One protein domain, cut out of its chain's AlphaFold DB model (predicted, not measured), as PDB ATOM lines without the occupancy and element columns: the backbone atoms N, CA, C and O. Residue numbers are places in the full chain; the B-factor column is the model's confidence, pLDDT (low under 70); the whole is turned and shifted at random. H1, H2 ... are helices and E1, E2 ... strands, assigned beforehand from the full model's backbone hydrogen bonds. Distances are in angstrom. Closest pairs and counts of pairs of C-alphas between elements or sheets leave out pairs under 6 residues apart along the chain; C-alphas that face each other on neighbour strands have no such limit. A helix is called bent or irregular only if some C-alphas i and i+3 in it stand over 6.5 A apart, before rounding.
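Overview. This is residues 2 to 127 of the 190 residues of an uncharacterized protein of Candidatus Ozemobacter sibiricus (UniProt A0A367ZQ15). One helix, H4, runs through the middle of a loosely ordered body, with H1 alongside it and H2 slanting past it on one side, and the bent helix H3 along another side. Where H4 begins, E1 and E2 make a small hairpin whose loop, residues 89 to 98, reaches outward, and a long stretch with no named element, residues 29 to 54, loops past the other half of H4. The printed part has 126 residues, with four named helices and two named strands in the order H1 H2 H3 E1 E2 H4; the sheet, E1 - E2, is antiparallel. The class is mostly helix, although under half of the residues are in named elements. The whole is compact, with a radius of gyration of the C-alphas of 15.0 A and spans of 39 by 33 by 28 A.

Arrangement. E1, residues 86 to 88, and E2, residues 99 to 101, are antiparallel neighbours and a hairpin; N 87 and O 100 are 2.8 A apart, within hydrogen-bond range. A tight link leads from E2 to H4, residues 103 to 117. H1, residues 7 to 14, touches H4, closest at the C-alphas of Val 7 and Arg 109, 6.4 A, at a shallow tilt of 20 degrees, opposite ways. H2, residues 18 to 28, touches H1, closest at the C-alphas of Trp 8 and Thr 19, 5.7 A, at a steep tilt of 45 degrees. H2 and H4 are close but not clearly touching, with the C-alphas of Ala 22 and Leu 106 closest at 6.9 A. H3, residues 55 to 74, was assigned as one helix by its hydrogen bonds but is bent: C-alphas 64 and 67 are 6.7 A apart, and its arms H3a, residues 55 to 64, and H3b, residues 67 to 74, stand at a steep tilt of 44 degrees. H3a and H4 are close but not clearly touching, with the C-alphas of Tyr 61 and Phe 114 closest at 7.0 A, while H3b and H4 are near each other. Every O i to N i+4 pair is within hydrogen-bond range in H2, H3a and H3b, against 3 of 4 in H1 and 6 of 11 in H4.

Along the chain. H1 begins at C-alpha 7, (139.178, 107.450, 183.211). H4 is 20.5 A long and ends at C-alpha 117, (132.242, 106.739, 169.387); H2 is 15.4 A, H3a 14.3 A and H1 11.2 A long.

Size, cuts and confidence. The two C-alphas farthest apart, those of Asp 95 and Glu 120, are 44.7 A apart. The printed part has no cut. The links from H2 to H3 and from H3 to E1 are long. Residues 47 to 48 and 88 to 98 have pLDDT under 70.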
ATOM      1  N   ALA A   2     142.100  99.790 186.461       86.00
ATOM      2  CA  ALA A   2     141.285  98.677 186.984       86.00
ATOM      3  C   ALA A   2     140.519  98.998 188.284       86.00
ATOM      4  O   ALA A   2     139.426  98.487 188.467       86.00
ATOM      5  N   PHE A   3     141.040  99.899 189.120       89.38
ATOM      6  CA  PHE A   3     140.393 100.381 190.347       89.38
ATOM      7  C   PHE A   3     139.239 101.366 190.124       89.38
ATOM      8  O   PHE A   3     138.459 101.609 191.038       89.38
ATOM      9  N   TYR A   4     139.113 101.919 188.922       93.44
ATOM     10  CA  TYR A   4     138.128 102.939 188.585       93.44
ATOM     11  C   TYR A   4     137.133 102.401 187.552       93.44
ATOM     12  O   TYR A   4     137.417 101.474 186.778       93.44
ATOM     13  N   ARG A   5     135.943 102.987 187.559       94.81
ATOM     14  CA  ARG A   5     134.852 102.766 186.615       94.81
ATOM     15  C   ARG A   5     135.254 103.231 185.219       94.81
ATOM     16  O   ARG A   5     135.151 102.460 184.268       94.81
ATOM     17  N   ASN A   6     135.731 104.468 185.121       95.25
ATOM     18  CA  ASN A   6     136.165 105.121 183.887       95.25
ATOM     19  C   ASN A   6     137.349 106.079 184.145       95.25
ATOM     20  O   ASN A   6     137.696 106.355 185.300       95.25
ATOM     21  N   VAL A   7     138.011 106.546 183.083       94.56
ATOM     22  CA  VAL A   7     139.178 107.450 183.211       94.56
ATOM     23  C   VAL A   7     138.812 108.817 183.802       94.56
ATOM     24  O   VAL A   7     139.687 109.537 184.294       94.56
ATOM     25  N   TRP A   8     137.525 109.162 183.773       95.12
ATOM     26  CA  TRP A   8     136.973 110.405 184.297       95.12
ATOM     27  C   TRP A   8     136.838 110.357 185.821       95.12
ATOM     28  O   TRP A   8     137.354 111.250 186.477       95.12
ATOM     29  N   GLU A   9     136.318 109.269 186.404       95.38
ATOM     30  CA  GLU A   9     136.302 109.024 187.861       95.38
ATOM     31  C   GLU A   9     137.725 109.076 188.440       95.38
ATOM     32  O   GLU A   9     137.969 109.688 189.483       95.38
ATOM     33  N   GLN A  10     138.698 108.488 187.735       92.56
ATOM     34  CA  GLN A  10     140.101 108.615 188.127       92.56
ATOM     35  C   GLN A  10     140.590 110.063 188.016       92.56
ATOM     36  O   GLN A  10     141.269 110.547 188.917       92.56
ATOM     37  N   GLY A  11     140.285 110.747 186.909       90.25
ATOM     38  CA  GLY A  11     140.663 112.145 186.700       90.25
ATOM     39  C   GLY A  11     140.118 113.067 187.783       90.25
ATOM     40  O   GLY A  11     140.855 113.906 188.281       90.25
ATOM     41  N   GLU A  12     138.882 112.844 188.212       91.56
ATOM     42  CA  GLU A  12     138.201 113.610 189.254       91.56
ATOM     43  C   GLU A  12     138.908 113.519 190.615       91.56
ATOM     44  O   GLU A  12     138.927 114.489 191.368       91.56
ATOM     45  N   THR A  13     139.556 112.383 190.903       89.81
ATOM     46  CA  THR A  13     140.342 112.190 192.137       89.81
ATOM     47  C   THR A  13     141.523 113.166 192.218       89.81
ATOM     48  O   THR A  13     141.890 113.602 193.306       89.81
ATOM     49  N   TRP A  14     142.109 113.521 191.072       85.12
ATOM     50  CA  TRP A  14     143.307 114.365 190.986       85.12
ATOM     51  C   TRP A  14     143.005 115.793 190.523       85.12
ATOM     52  O   TRP A  14     143.721 116.728 190.874       85.12
ATOM     53  N   HIS A  15     141.931 115.976 189.758       86.88
ATOM     54  CA  HIS A  15     141.523 117.241 189.161       86.88
ATOM     55  C   HIS A  15     140.007 117.452 189.328       86.88
ATOM     56  O   HIS A  15     139.258 117.314 188.357       86.88
ATOM     57  N   PRO A  16     139.535 117.822 190.531       90.25
ATOM     58  CA  PRO A  16     138.110 118.030 190.788       90.25
ATOM     59  C   PRO A  16     137.475 119.045 189.826       90.25
ATOM     60  O   PRO A  16     138.008 120.132 189.602       90.25
ATOM     61  N   GLY A  17     136.333 118.708 189.242       91.75
ATOM     62  CA  GLY A  17     135.614 119.467 188.223       91.75
ATOM     63  C   GLY A  17     136.027 119.157 186.781       91.75
ATOM     64  O   GLY A  17     135.401 119.689 185.864       91.75
ATOM     65  N   LEU A  18     137.042 118.312 186.547       92.62
ATOM     66  CA  LEU A  18     137.466 117.924 185.196       92.62
ATOM     67  C   LEU A  18     136.334 117.237 184.429       92.62
ATOM     68  O   LEU A  18     136.110 117.558 183.266       92.62
ATOM     69  N   THR A  19     135.610 116.319 185.075       95.62
ATOM     70  CA  THR A  19     134.566 115.533 184.399       95.62
ATOM     71  C   THR A  19     133.423 116.420 183.920       95.62
ATOM     72  O   THR A  19     133.021 116.334 182.765       95.62
ATOM     73  N   ALA A  20     132.934 117.319 184.779       96.19
ATOM     74  CA  ALA A  20     131.861 118.248 184.429       96.19
ATOM     75  C   ALA A  20     132.284 119.223 183.318       96.19
ATOM     76  O   ALA A  20     131.517 119.499 182.399       96.19
ATOM     77  N   LEU A  21     133.527 119.706 183.379       95.56
ATOM     78  CA  LEU A  21     134.087 120.587 182.362       95.56
ATOM     79  C   LEU A  21     134.214 119.883 180.999       95.56
ATOM     80  O   LEU A  21     133.844 120.451 179.971       95.56
ATOM     81  N   ALA A  22     134.695 118.639 180.993       96.81
ATOM     82  CA  ALA A  22     134.785 117.815 179.793       96.81
ATOM     83  C   ALA A  22     133.402 117.469 179.224       96.81
ATOM     84  O   ALA A  22     133.213 117.539 178.013       96.81
ATOM     85  N   GLN A  23     132.426 117.153 180.081       98.00
ATOM     86  CA  GLN A  23     131.046 116.899 179.665       98.00
ATOM     87  C   GLN A  23     130.463 118.127 178.958       98.00
ATOM     88  O   GLN A  23     129.968 118.009 177.844       98.00
ATOM     89  N   HIS A  24     130.618 119.319 179.542       97.00
ATOM     90  CA  HIS A  24     130.129 120.562 178.944       97.00
ATOM     91  C   HIS A  24     130.735 120.841 177.559       97.00
ATOM     92  O   HIS A  24     130.025 121.264 176.646       97.00
ATOM     93  N   LEU A  25     132.037 120.593 177.388       97.50
ATOM     94  CA  LEU A  25     132.709 120.686 176.090       97.50
ATOM     95  C   LEU A  25     132.088 119.732 175.064       97.50
ATOM     96  O   LEU A  25     131.758 120.153 173.959       97.50
ATOM     97  N   LEU A  26     131.944 118.457 175.428       98.12
ATOM     98  CA  LEU A  26     131.420 117.427 174.534       98.12
ATOM     99  C   LEU A  26     129.965 117.714 174.146       98.12
ATOM    100  O   LEU A  26     129.647 117.671 172.960       98.12
ATOM    101  N   ASP A  27     129.129 118.107 175.109       97.88
ATOM    102  CA  ASP A  27     127.738 118.502 174.874       97.88
ATOM    103  C   ASP A  27     127.653 119.703 173.924       97.88
ATOM    104  O   ASP A  27     126.852 119.707 172.988       97.88
ATOM    105  N   THR A  28     128.515 120.708 174.121       97.50
ATOM    106  CA  THR A  28     128.568 121.911 173.272       97.50
ATOM    107  C   THR A  28     128.936 121.576 171.827       97.50
ATOM    108  O   THR A  28     128.456 122.226 170.900       97.50
ATOM    109  N   LEU A  29     129.765 120.553 171.627       97.88
ATOM    110  CA  LEU A  29     130.172 120.069 170.307       97.88
ATOM    111  C   LEU A  29     129.230 118.995 169.736       97.88
ATOM    112  O   LEU A  29     129.472 118.500 168.638       97.88
ATOM    113  N   GLY A  30     128.151 118.651 170.447       97.44
ATOM    114  CA  GLY A  30     127.152 117.681 169.996       97.44
ATOM    115  C   GLY A  30     127.569 116.214 170.144       97.44
ATOM    116  O   GLY A  30     126.960 115.341 169.529       97.44
ATOM    117  N   TYR A  31     128.591 115.913 170.949       97.31
ATOM    118  CA  TYR A  31     128.987 114.537 171.239       97.31
ATOM    119  C   TYR A  31     128.097 113.935 172.332       97.31
ATOM    120  O   TYR A  31     128.154 114.327 173.494       97.31
ATOM    121  N   HIS A  32     127.297 112.933 171.970       92.50
ATOM    122  CA  HIS A  32     126.371 112.271 172.889       92.50
ATOM    123  C   HIS A  32     127.045 111.132 173.664       92.50
ATOM    124  O   HIS A  32     126.996 109.968 173.268       92.50
ATOM    125  N   VAL A  33     127.668 111.468 174.792       94.75
ATOM    126  CA  VAL A  33     128.261 110.504 175.727       94.75
ATOM    127  C   VAL A  33     128.047 110.977 177.162       94.75
ATOM    128  O   VAL A  33     128.198 112.157 177.446       94.75
ATOM    129  N   ASP A  34     127.721 110.062 178.072       96.25
ATOM    130  CA  ASP A  34     127.692 110.349 179.510       96.25
ATOM    131  C   ASP A  34     129.020 109.913 180.134       96.25
ATOM    132  O   ASP A  34     129.282 108.719 180.321       96.25
ATOM    133  N   LEU A  35     129.882 110.883 180.442       96.75
ATOM    134  CA  LEU A  35     131.198 110.608 181.011       96.75
ATOM    135  C   LEU A  35     131.102 109.986 182.406       96.75
ATOM    136  O   LEU A  35     131.874 109.076 182.719       96.75
ATOM    137  N   ALA A  36     130.143 110.424 183.226       94.69
ATOM    138  CA  ALA A  36     129.998 109.985 184.610       94.69
ATOM    139  C   ALA A  36     129.570 108.515 184.693       94.69
ATOM    140  O   ALA A  36     130.091 107.756 185.517       94.69
ATOM    141  N   THR A  37     128.659 108.089 183.814       93.56
ATOM    142  CA  THR A  37     128.171 106.704 183.789       93.56
ATOM    143  C   THR A  37     128.900 105.807 182.791       93.56
ATOM    144  O   THR A  37     128.724 104.584 182.840       93.56
ATOM    145  N   SER A  38     129.795 106.351 181.961       94.38
ATOM    146  CA  SER A  38     130.637 105.552 181.067       94.38
ATOM    147  C   SER A  38     131.430 104.469 181.812       94.38
ATOM    148  O   SER A  38     131.664 104.539 183.026       94.38
ATOM    149  N   ILE A  39     131.843 103.439 181.077       95.06
ATOM    150  CA  ILE A  39     132.689 102.354 181.575       95.06
ATOM    151  C   ILE A  39     133.926 102.272 180.704       95.06
ATOM    152  O   ILE A  39     133.816 102.252 179.480       95.06
ATOM    153  N   ASP A  40     135.088 102.180 181.351       95.44
ATOM    154  CA  ASP A  40     136.345 101.944 180.663       95.44
ATOM    155  C   ASP A  40     137.080 100.698 181.141       95.44
ATOM    156  O   ASP A  40     137.164 100.383 182.333       95.44
ATOM    157  N   HIS A  41     137.719 100.029 180.190       93.69
ATOM    158  CA  HIS A  41     138.622  98.908 180.412       93.69
ATOM    159  C   HIS A  41     139.907  99.104 179.606       93.69
ATOM    160  O   HIS A  41     140.039 100.050 178.843       93.69
ATOM    161  N   HIS A  42     140.862  98.187 179.741       91.19
ATOM    162  CA  HIS A  42     142.192  98.292 179.124       91.19
ATOM    163  C   HIS A  42     142.232  98.523 177.596       91.19
ATOM    164  O   HIS A  42     143.286  98.892 177.099       91.19
ATOM    165  N   LEU A  43     141.132  98.327 176.852       92.69
ATOM    166  CA  LEU A  43     141.072  98.600 175.404       92.69
ATOM    167  C   LEU A  43     140.427  99.953 175.070       92.69
ATOM    168  O   LEU A  43     140.465 100.370 173.923       92.69
ATOM    169  N   THR A  44     139.823 100.636 176.042       92.56
ATOM    170  CA  THR A  44     139.205 101.959 175.853       92.56
ATOM    171  C   THR A  44     139.989 103.053 176.569       92.56
ATOM    172  O   THR A  44     139.519 104.179 176.685       92.56
ATOM    173  N   THR A  45     141.188 102.744 177.072       89.44
ATOM    174  CA  THR A  45     142.000 103.690 177.842       89.44
ATOM    175  C   THR A  45     143.438 103.711 177.388       89.44
ATOM    176  O   THR A  45     144.066 102.659 177.282       89.44
ATOM    177  N   ALA A  46     143.980 104.915 177.281       84.94
ATOM    178  CA  ALA A  46     145.403 105.178 177.235       84.94
ATOM    179  C   ALA A  46     145.674 106.361 178.175       84.94
ATOM    180  O   ALA A  46     145.044 107.401 178.044       84.94
ATOM    181  N   PHE A  47     146.555 106.188 179.166       67.44
ATOM    182  CA  PHE A  47     146.902 107.257 180.126       67.44
ATOM    183  C   PHE A  47     148.023 108.171 179.640       67.44
ATOM    184  O   PHE A  47     148.486 109.041 180.365       67.44
ATOM    185  N   CYS A  48     148.485 107.940 178.424       67.69
ATOM    186  CA  CYS A  48     149.486 108.738 177.756       67.69
ATOM    187  C   CYS A  48     149.144 108.758 176.270       67.69
ATOM    188  O   CYS A  48     148.581 107.793 175.752       67.69
ATOM    189  N   ASN A  49     149.526 109.836 175.581       74.06
ATOM    190  CA  ASN A  49     149.304 110.031 174.142       74.06
ATOM    191  C   ASN A  49     150.217 109.142 173.269       74.06
ATOM    192  O   ASN A  49     150.654 109.541 172.191       74.06
ATOM    193  N   TYR A  50     150.552 107.945 173.756       81.06
ATOM    194  CA  TYR A  50     151.441 106.985 173.116       81.06
ATOM    195  C   TYR A  50     150.643 105.774 172.646       81.06
ATOM    196  O   TYR A  50     150.552 104.751 173.323       81.06
ATOM    197  N   TRP A  51     150.083 105.886 171.450       88.62
ATOM    198  CA  TRP A  51     149.522 104.764 170.711       88.62
ATOM    199  C   TRP A  51     149.917 104.872 169.242       88.62
ATOM    200  O   TRP A  51     150.164 105.956 168.712       88.62
ATOM    201  N   VAL A  52     149.986 103.724 168.580       91.81
ATOM    202  CA  VAL A  52     150.246 103.626 167.143       91.81
ATOM    203  C   VAL A  52     148.983 103.155 166.451       91.81
ATOM    204  O   VAL A  52     148.286 102.271 166.945       91.81
ATOM    205  N   ALA A  53     148.688 103.737 165.294       94.75
ATOM    206  CA  ALA A  53     147.496 103.390 164.543       94.75
ATOM    207  C   ALA A  53     147.724 103.455 163.032       94.75
ATOM    208  O   ALA A  53     148.686 104.055 162.547       94.75
ATOM    209  N   ARG A  54     146.828 102.806 162.281       97.12
ATOM    210  CA  ARG A  54     146.803 102.874 160.814       97.12
ATOM    211  C   ARG A  54     146.231 104.214 160.361       97.12
ATOM    212  O   ARG A  54     145.477 104.850 161.088       97.12
ATOM    213  N   ARG A  55     146.522 104.602 159.120       97.94
ATOM    214  CA  ARG A  55     146.058 105.867 158.532       97.94
ATOM    215  C   ARG A  55     144.554 106.165 158.734       97.94
ATOM    216  O   ARG A  55     144.281 107.263 159.201       97.94
ATOM    217  N   PRO A  56     143.604 105.231 158.500       98.06
ATOM    218  CA  PRO A  56     142.177 105.530 158.682       98.06
ATOM    219  C   PRO A  56     141.802 105.917 160.118       98.06
ATOM    220  O   PRO A  56     140.933 106.753 160.331       98.06
ATOM    221  N   PHE A  57     142.490 105.340 161.107       97.62
ATOM    222  CA  PHE A  57     142.299 105.707 162.508       97.62
ATOM    223  C   PHE A  57     142.762 107.140 162.763       97.62
ATOM    224  O   PHE A  57     142.058 107.898 163.416       97.62
ATOM    225  N   TRP A  58     143.936 107.524 162.248       97.12
ATOM    226  CA  TRP A  58     144.461 108.880 162.435       97.12
ATOM    227  C   TRP A  58     143.584 109.937 161.773       97.12
ATOM    228  O   TRP A  58     143.342 110.975 162.377       97.12
ATOM    229  N   GLU A  59     143.076 109.665 160.571       98.31
ATOM    230  CA  GLU A  59     142.146 110.565 159.880       98.31
ATOM    231  C   GLU A  59     140.875 110.794 160.715       98.31
ATOM    232  O   GLU A  59     140.501 111.941 160.952       98.31
ATOM    233  N   ALA A  60     140.269 109.727 161.249       98.25
ATOM    234  CA  ALA A  60     139.103 109.838 162.127       98.25
ATOM    235  C   ALA A  60     139.427 110.533 163.461       98.25
ATOM    236  O   ALA A  60     138.676 111.396 163.910       98.25
ATOM    237  N   TYR A  61     140.559 110.199 164.086       97.00
ATOM    238  CA  TYR A  61     140.978 110.801 165.352       97.00
ATOM    239  C   TYR A  61     141.231 112.303 165.213       97.00
ATOM    240  O   TYR A  61     140.805 113.081 166.065       97.00
ATOM    241  N   PHE A  62     141.880 112.739 164.131       97.12
ATOM    242  CA  PHE A  62     142.082 114.164 163.878       97.12
ATOM    243  C   PHE A  62     140.772 114.885 163.579       97.12
ATOM    244  O   PHE A  62     140.558 115.952 164.146       97.12
ATOM    245  N   ALA A  63     139.868 114.285 162.799       98.12
ATOM    246  CA  ALA A  63     138.541 114.854 162.565       98.12
ATOM    247  C   ALA A  63     137.732 115.018 163.868       98.12
ATOM    248  O   ALA A  63     137.015 116.000 164.029       98.12
ATOM    249  N   PHE A  64     137.879 114.093 164.823       98.06
ATOM    250  CA  PHE A  64     137.281 114.200 166.157       98.06
ATOM    251  C   PHE A  64     137.924 115.310 167.010       98.06
ATOM    252  O   PHE A  64     137.226 116.072 167.685       98.06
ATOM    253  N   MET A  65     139.255 115.418 166.981       97.38
ATOM    254  CA  MET A  65     140.011 116.363 167.808       97.38
ATOM    255  C   MET A  65     139.986 117.805 167.287       97.38
ATOM    256  O   MET A  65     140.066 118.735 168.086       97.38
ATOM    257  N   GLU A  66     139.880 118.023 165.978       97.88
ATOM    258  CA  GLU A  66     139.902 119.353 165.357       97.88
ATOM    259  C   GLU A  66     138.845 120.324 165.920       97.88
ATOM    260  O   GLU A  66     139.241 121.382 166.420       97.88
ATOM    261  N   PRO A  67     137.537 119.990 165.974       98.06
ATOM    262  CA  PRO A  67     136.538 120.881 166.570       98.06
ATOM    263  C   PRO A  67     136.773 121.115 168.069       98.06
ATOM    264  O   PRO A  67     136.487 122.200 168.576       98.06
ATOM    265  N   ILE A  68     137.341 120.132 168.777       97.75
ATOM    266  CA  ILE A  68     137.708 120.267 170.192       97.75
ATOM    267  C   ILE A  68     138.819 121.306 170.355       97.75
ATOM    268  O   ILE A  68     138.698 122.212 171.180       97.75
ATOM    269  N   PHE A  69     139.878 121.226 169.548       96.19
ATOM    270  CA  PHE A  69     140.961 122.206 169.580       96.19
ATOM    271  C   PHE A  69     140.485 123.598 169.171       96.19
ATOM    272  O   PHE A  69     140.804 124.564 169.863       96.19
ATOM    273  N   SER A  70     139.682 123.716 168.109       97.31
ATOM    274  CA  SER A  70     139.108 125.005 167.703       97.31
ATOM    275  C   SER A  70     138.275 125.634 168.820       97.31
ATOM    276  O   SER A  70     138.398 126.833 169.076       97.31
ATOM    277  N   TYR A  71     137.473 124.833 169.528       96.31
ATOM    278  CA  TYR A  71     136.720 125.309 170.681       96.31
ATOM    279  C   TYR A  71     137.645 125.819 171.792       96.31
ATOM    280  O   TYR A  71     137.465 126.944 172.255       96.31
ATOM    281  N   LEU A  72     138.651 125.035 172.193       95.12
ATOM    282  CA  LEU A  72     139.569 125.404 173.276       95.12
ATOM    283  C   LEU A  72     140.362 126.677 172.947       95.12
ATOM    284  O   LEU A  72     140.444 127.574 173.786       95.12
ATOM    285  N   GLU A  73     140.889 126.799 171.726       94.00
ATOM    286  CA  GLU A  73     141.617 128.001 171.291       94.00
ATOM    287  C   GLU A  73     140.715 129.241 171.243       94.00
ATOM    288  O   GLU A  73     141.138 130.318 171.658       94.00
ATOM    289  N   SER A  74     139.442 129.110 170.842       94.50
ATOM    290  CA  SER A  74     138.493 130.241 170.847       94.50
ATOM    291  C   SER A  74     138.245 130.834 172.243       94.50
ATOM    292  O   SER A  74     137.793 131.974 172.380       94.50
ATOM    293  N   ARG A  75     138.556 130.064 173.292       92.12
ATOM    294  CA  ARG A  75     138.413 130.456 174.698       92.12
ATOM    295  C   ARG A  75     139.690 131.033 175.303       92.12
ATOM    296  O   ARG A  75     139.639 131.556 176.410       92.12
ATOM    297  N   ARG A  76     140.826 130.954 174.607       89.38
ATOM    298  CA  ARG A  76     142.155 131.254 175.161       89.38
ATOM    299  C   ARG A  76     142.296 132.662 175.731       89.38
ATOM    300  O   ARG A  76     142.897 132.838 176.784       89.38
ATOM    301  N   GLU A  77     141.713 133.646 175.057       88.62
ATOM    302  CA  GLU A  77     141.798 135.054 175.460       88.62
ATOM    303  C   GLU A  77     140.806 135.426 176.578       88.62
ATOM    304  O   GLU A  77     140.758 136.579 176.998       88.62
ATOM    305  N   GLN A  78     139.994 134.480 177.068       90.38
ATOM    306  CA  GLN A  78     139.037 134.702 178.155       90.38
ATOM    307  C   GLN A  78     139.720 134.409 179.505       90.38
ATOM    308  O   GLN A  78     139.896 133.242 179.858       90.38
ATOM    309  N   PRO A  79     140.077 135.428 180.315       80.56
ATOM    310  CA  PRO A  79     140.948 135.232 181.480       80.56
ATOM    311  C   PRO A  79     140.347 134.367 182.591       80.56
ATOM    312  O   PRO A  79     141.081 133.875 183.442       80.56
ATOM    313  N   SER A  80     139.022 134.205 182.609       87.56
ATOM    314  CA  SER A  80     138.279 133.391 183.574       87.56
ATOM    315  C   SER A  80     137.842 132.036 183.017       87.56
ATOM    316  O   SER A  80     137.114 131.313 183.699       87.56
ATOM    317  N   ASP A  81     138.256 131.672 181.798       91.88
ATOM    318  CA  ASP A  81     137.820 130.414 181.203       91.88
ATOM    319  C   ASP A  81     138.450 129.214 181.938       91.88
ATOM    320  O   ASP A  81     139.675 129.162 182.119       91.88
ATOM    321  N   PRO A  82     137.630 128.244 182.388       91.31
ATOM    322  CA  PRO A  82     138.078 127.124 183.209       91.31
ATOM    323  C   PRO A  82     139.060 126.169 182.515       91.31
ATOM    324  O   PRO A  82     139.756 125.438 183.224       91.31
ATOM    325  N   PHE A  83     139.142 126.153 181.177       91.38
ATOM    326  CA  PHE A  83     140.108 125.319 180.450       91.38
ATOM    327  C   PHE A  83     141.540 125.847 180.569       91.38
ATOM    328  O   PHE A  83     142.492 125.067 180.637       91.38
ATOM    329  N   TRP A  84     141.689 127.168 180.639       89.31
ATOM    330  CA  TRP A  84     142.984 127.847 180.657       89.31
ATOM    331  C   TRP A  84     143.462 128.201 182.069       89.31
ATOM    332  O   TRP A  84     144.603 128.627 182.240       89.31
ATOM    333  N   GLN A  85     142.633 127.963 183.094       83.88
ATOM    334  CA  GLN A  85     143.049 128.139 184.483       83.88
ATOM    335  C   GLN A  85     144.129 127.124 184.878       83.88
ATOM    336  O   GLN A  85     143.952 125.920 184.648       83.88
ATOM    337  N   PRO A  86     145.212 127.572 185.534       78.75
ATOM    338  CA  PRO A  86     146.218 126.672 186.065       78.75
ATOM    339  C   PRO A  86     145.609 125.779 187.150       78.75
ATOM    340  O   PRO A  86     144.928 126.242 188.065       78.75
ATOM    341  N   ARG A  87     145.883 124.481 187.061       74.94
ATOM    342  CA  ARG A  87     145.543 123.483 188.073       74.94
ATOM    343  C   ARG A  87     146.817 122.809 188.554       74.94
ATOM    344  O   ARG A  87     147.794 122.704 187.813       74.94
ATOM    345  N   PHE A  88     146.802 122.356 189.804       67.00
ATOM    346  CA  PHE A  88     147.898 121.559 190.340       67.00
ATOM    347  C   PHE A  88     148.058 120.288 189.502       67.00
ATOM    348  O   PHE A  88     147.151 119.453 189.447       67.00
ATOM    349  N   GLY A  89     149.206 120.167 188.838       60.12
ATOM    350  CA  GLY A  89     149.666 118.918 188.260       60.12
ATOM    351  C   GLY A  89     150.314 118.048 189.328       60.12
ATOM    352  O   GLY A  89     150.991 118.553 190.224       60.12
ATOM    353  N   SER A  90     150.094 116.734 189.256       53.19
ATOM    354  CA  SER A  90     150.836 115.790 190.095       53.19
ATOM    355  C   SER A  90     152.324 115.842 189.727       53.19
ATOM    356  O   SER A  90     152.688 115.909 188.553       53.19
ATOM    357  N   SER A  91     153.159 115.901 190.759       49.62
ATOM    358  CA  SER A  91     154.560 116.305 190.755       49.62
ATOM    359  C   SER A  91     155.513 115.324 190.071       49.62
ATOM    360  O   SER A  91     155.479 114.114 190.295       49.62
ATOM    361  N   GLY A  92     156.489 115.873 189.347       41.91
ATOM    362  CA  GLY A  92     157.841 115.321 189.379       41.91
ATOM    363  C   GLY A  92     158.576 115.994 190.537       41.91
ATOM    364  O   GLY A  92     158.773 117.193 190.475       41.91
ATOM    365  N   SER A  93     158.933 115.249 191.588       48.34
ATOM    366  CA  SER A  93     159.666 115.717 192.789       48.34
ATOM    367  C   SER A  93     159.056 116.902 193.577       48.34
ATOM    368  O   SER A  93     158.163 117.616 193.131       48.34
ATOM    369  N   SER A  94     159.520 117.099 194.817       53.69
ATOM    370  CA  SER A  94     159.148 118.240 195.679       53.69
ATOM    371  C   SER A  94     159.492 119.603 195.071       53.69
ATOM    372  O   SER A  94     158.966 120.622 195.515       53.69
ATOM    373  N   ASP A  95     160.345 119.609 194.046       54.56
ATOM    374  CA  ASP A  95     160.961 120.811 193.499       54.56
ATOM    375  C   ASP A  95     160.350 121.216 192.146       54.56
ATOM    376  O   ASP A  95     160.665 122.295 191.641       54.56
ATOM    377  N   HIS A  96     159.472 120.398 191.537       52.97
ATOM    378  CA  HIS A  96     158.765 120.745 190.293       52.97
ATOM    379  C   HIS A  96     157.245 120.613 190.434       52.97
ATOM    380  O   HIS A  96     156.592 119.742 189.852       52.97
ATOM    381  N   ILE A  97     156.660 121.559 191.170       56.38
ATOM    382  CA  ILE A  97     155.221 121.819 191.107       56.38
ATOM    383  C   ILE A  97     154.932 122.498 189.765       56.38
ATOM    384  O   ILE A  97     155.191 123.687 189.586       56.38
ATOM    385  N   GLN A  98     154.400 121.739 188.808       63.00
ATOM    386  CA  GLN A  98     153.885 122.299 187.561       63.00
ATOM    387  C   GLN A  98     152.418 122.693 187.749       63.00
ATOM    388  O   GLN A  98     151.553 121.853 187.999       63.00
ATOM    389  N   ALA A  99     152.140 123.990 187.630       70.81
ATOM    390  CA  ALA A  99     150.789 124.507 187.477       70.81
ATOM    391  C   ALA A  99     150.502 124.621 185.975       70.81
ATOM    392  O   ALA A  99     151.008 125.525 185.309       70.81
ATOM    393  N   LEU A 100     149.741 123.670 185.435       76.06
ATOM    394  CA  LEU A 100     149.390 123.620 184.014       76.06
ATOM    395  C   LEU A 100     147.886 123.839 183.835       76.06
ATOM    396  O   LEU A 100     147.111 123.484 184.728       76.06
ATOM    397  N   PRO A 101     147.446 124.385 182.689       84.88
ATOM    398  CA  PRO A 101     146.042 124.340 182.299       84.88
ATOM    399  C   PRO A 101     145.492 122.911 182.348       84.88
ATOM    400  O   PRO A 101     146.240 121.941 182.233       84.88
ATOM    401  N   VAL A 102     144.173 122.754 182.457       88.00
ATOM    402  CA  VAL A 102     143.536 121.423 182.527       88.00
ATOM    403  C   VAL A 102     143.614 120.638 181.202       88.00
ATOM    404  O   VAL A 102     143.371 119.432 181.165       88.00
ATOM    405  N   ILE A 103     143.966 121.321 180.110       91.00
ATOM    406  CA  ILE A 103     143.921 120.818 178.731       91.00
ATOM    407  C   ILE A 103     144.697 119.505 178.526       91.00
ATOM    408  O   ILE A 103     144.111 118.593 177.947       91.00
ATOM    409  N   PRO A 104     145.948 119.320 178.995       88.38
ATOM    410  CA  PRO A 104     146.654 118.052 178.803       88.38
ATOM    411  C   PRO A 104     145.909 116.870 179.437       88.38
ATOM    412  O   PRO A 104     145.714 115.844 178.788       88.38
ATOM    413  N   TYR A 105     145.391 117.050 180.657       87.94
ATOM    414  CA  TYR A 105     144.639 116.018 181.380       87.94
ATOM    415  C   TYR A 105     143.301 115.686 180.715       87.94
ATOM    416  O   TYR A 105     142.840 114.542 180.775       87.94
ATOM    417  N   LEU A 106     142.675 116.682 180.084       91.94
ATOM    418  CA  LEU A 106     141.501 116.492 179.241       91.94
ATOM    419  C   LEU A 106     141.860 115.670 177.995       91.94
ATOM    420  O   LEU A 106     141.235 114.640 177.749       91.94
ATOM    421  N   VAL A 107     142.877 116.093 177.238       91.81
ATOM    422  CA  VAL A 107     143.271 115.474 175.960       91.81
ATOM    423  C   VAL A 107     143.663 114.009 176.131       91.81
ATOM    424  O   VAL A 107     143.195 113.173 175.363       91.81
ATOM    425  N   GLU A 108     144.419 113.667 177.178       89.69
ATOM    426  CA  GLU A 108     144.768 112.273 177.502       89.69
ATOM    427  C   GLU A 108     143.536 111.358 177.616       89.69
ATOM    428  O   GLU A 108     143.582 110.179 177.272       89.69
ATOM    429  N   ARG A 109     142.406 111.893 178.091       93.12
ATOM    430  CA  ARG A 109     141.177 111.122 178.341       93.12
ATOM    431  C   ARG A 109     140.238 111.091 177.147       93.12
ATOM    432  O   ARG A 109     139.402 110.187 177.073       93.12
ATOM    433  N   LEU A 110     140.383 112.014 176.199       95.56
ATOM    434  CA  LEU A 110     139.549 112.076 174.998       95.56
ATOM    435  C   LEU A 110     139.724 110.851 174.093       95.56
ATOM    436  O   LEU A 110     138.772 110.471 173.415       95.56
ATOM    437  N   PHE A 111     140.856 110.145 174.177       95.12
ATOM    438  CA  PHE A 111     141.008 108.822 173.562       95.12
ATOM    439  C   PHE A 111     139.882 107.859 173.971       95.12
ATOM    440  O   PHE A 111     139.325 107.152 173.132       95.12
ATOM    441  N   SER A 112     139.495 107.866 175.252       95.06
ATOM    442  CA  SER A 112     138.428 106.991 175.755       95.06
ATOM    443  C   SER A 112     137.055 107.327 175.186       95.06
ATOM    444  O   SER A 112     136.198 106.449 175.106       95.06
ATOM    445  N   VAL A 113     136.824 108.585 174.814       96.75
ATOM    446  CA  VAL A 113     135.584 109.027 174.170       96.75
ATOM    447  C   VAL A 113     135.622 108.624 172.706       96.75
ATOM    448  O   VAL A 113     134.711 107.943 172.248       96.75
ATOM    449  N   PHE A 114     136.719 108.943 172.016       96.88
ATOM    450  CA  PHE A 114     136.929 108.592 170.618       96.88
ATOM    451  C   PHE A 114     136.691 107.100 170.354       96.88
ATOM    452  O   PHE A 114     135.859 106.747 169.527       96.88
ATOM    453  N   VAL A 115     137.342 106.208 171.106       94.94
ATOM    454  CA  VAL A 115     137.203 104.756 170.893       94.94
ATOM    455  C   VAL A 115     135.767 104.263 171.106       94.94
ATOM    456  O   VAL A 115     135.340 103.328 170.437       94.94
ATOM    457  N   LYS A 116     134.996 104.884 172.009       93.38
ATOM    458  CA  LYS A 116     133.582 104.522 172.215       93.38
ATOM    459  C   LYS A 116     132.685 105.004 171.078       93.38
ATOM    460  O   LYS A 116     131.730 104.313 170.738       93.38
ATOM    461  N   LEU A 117     132.979 106.176 170.520       95.75
ATOM    462  CA  LEU A 117     132.242 106.739 169.387       95.75
ATOM    463  C   LEU A 117     132.592 106.052 168.059       95.75
ATOM    464  O   LEU A 117     131.795 106.113 167.130       95.75
ATOM    465  N   HIS A 118     133.743 105.377 167.997       96.44
ATOM    466  CA  HIS A 118     134.259 104.721 166.797       96.44
ATOM    467  C   HIS A 118     134.475 103.204 166.981       96.44
ATOM    468  O   HIS A 118     135.619 102.724 166.945       96.44
ATOM    469  N   PRO A 119     133.399 102.414 167.189       94.62
ATOM    470  CA  PRO A 119     133.487 100.968 167.400       94.62
ATOM    471  C   PRO A 119     133.982 100.188 166.169       94.62
ATOM    472  O   PRO A 119     134.303  99.005 166.279       94.62
ATOM    473  N   GLU A 120     134.059 100.819 164.995       96.69
ATOM    474  CA  GLU A 120     134.634 100.247 163.778       96.69
ATOM    475  C   GLU A 120     136.139  99.969 163.894       96.69
ATOM    476  O   GLU A 120     136.676  99.128 163.164       96.69
ATOM    477  N   PHE A 121     136.843 100.646 164.809       96.56
ATOM    478  CA  PHE A 121     138.269 100.425 165.010       96.56
ATOM    479  C   PHE A 121     138.534  99.289 165.995       96.56
ATOM    480  O   PHE A 121     138.104  99.290 167.146       96.56
ATOM    481  N   THR A 122     139.341  98.322 165.560       95.12
ATOM    482  CA  THR A 122     139.854  97.275 166.446       95.12
ATOM    483  C   THR A 122     141.028  97.806 167.262       95.12
ATOM    484  O   THR A 122     142.048  98.203 166.696       95.12
ATOM    485  N   ILE A 123     140.902  97.760 168.587       94.38
ATOM    486  CA  ILE A 123     141.949  98.185 169.519       94.38
ATOM    487  C   ILE A 123     142.643  96.967 170.124       94.38
ATOM    488  O   ILE A 123     141.993  96.018 170.565       94.38
ATOM    489  N   ALA A 124     143.971  97.022 170.179       92.69
ATOM    490  CA  ALA A 124     144.803  96.093 170.928       92.69
ATOM    491  C   ALA A 124     145.562  96.865 172.012       92.69
ATOM    492  O   ALA A 124     146.014  97.985 171.773       92.69
ATOM    493  N   ALA A 125     145.712  96.262 173.187       89.88
ATOM    494  CA  ALA A 125     146.469  96.834 174.292       89.88
ATOM    495  C   ALA A 125     147.565  95.869 174.740       89.88
ATOM    496  O   ALA A 125     147.444  94.654 174.589       89.88
ATOM    497  N   TRP A 126     148.631  96.430 175.304       86.44
ATOM    498  CA  TRP A 126     149.681  95.642 175.928       86.44
ATOM    499  C   TRP A 126     149.175  95.024 177.235       86.44
ATOM    500  O   TRP A 126     148.671  95.730 178.111       86.44
ATOM    501  N   GLU A 127     149.354  93.715 177.381       84.56
ATOM    502  CA  GLU A 127     149.061  92.999 178.618       84.56
ATOM    503  C   GLU A 127     150.358  92.738 179.386       84.56
ATOM    504  O   GLU A 127     151.370  92.313 178.827       84.56
TER     505      GLU A 127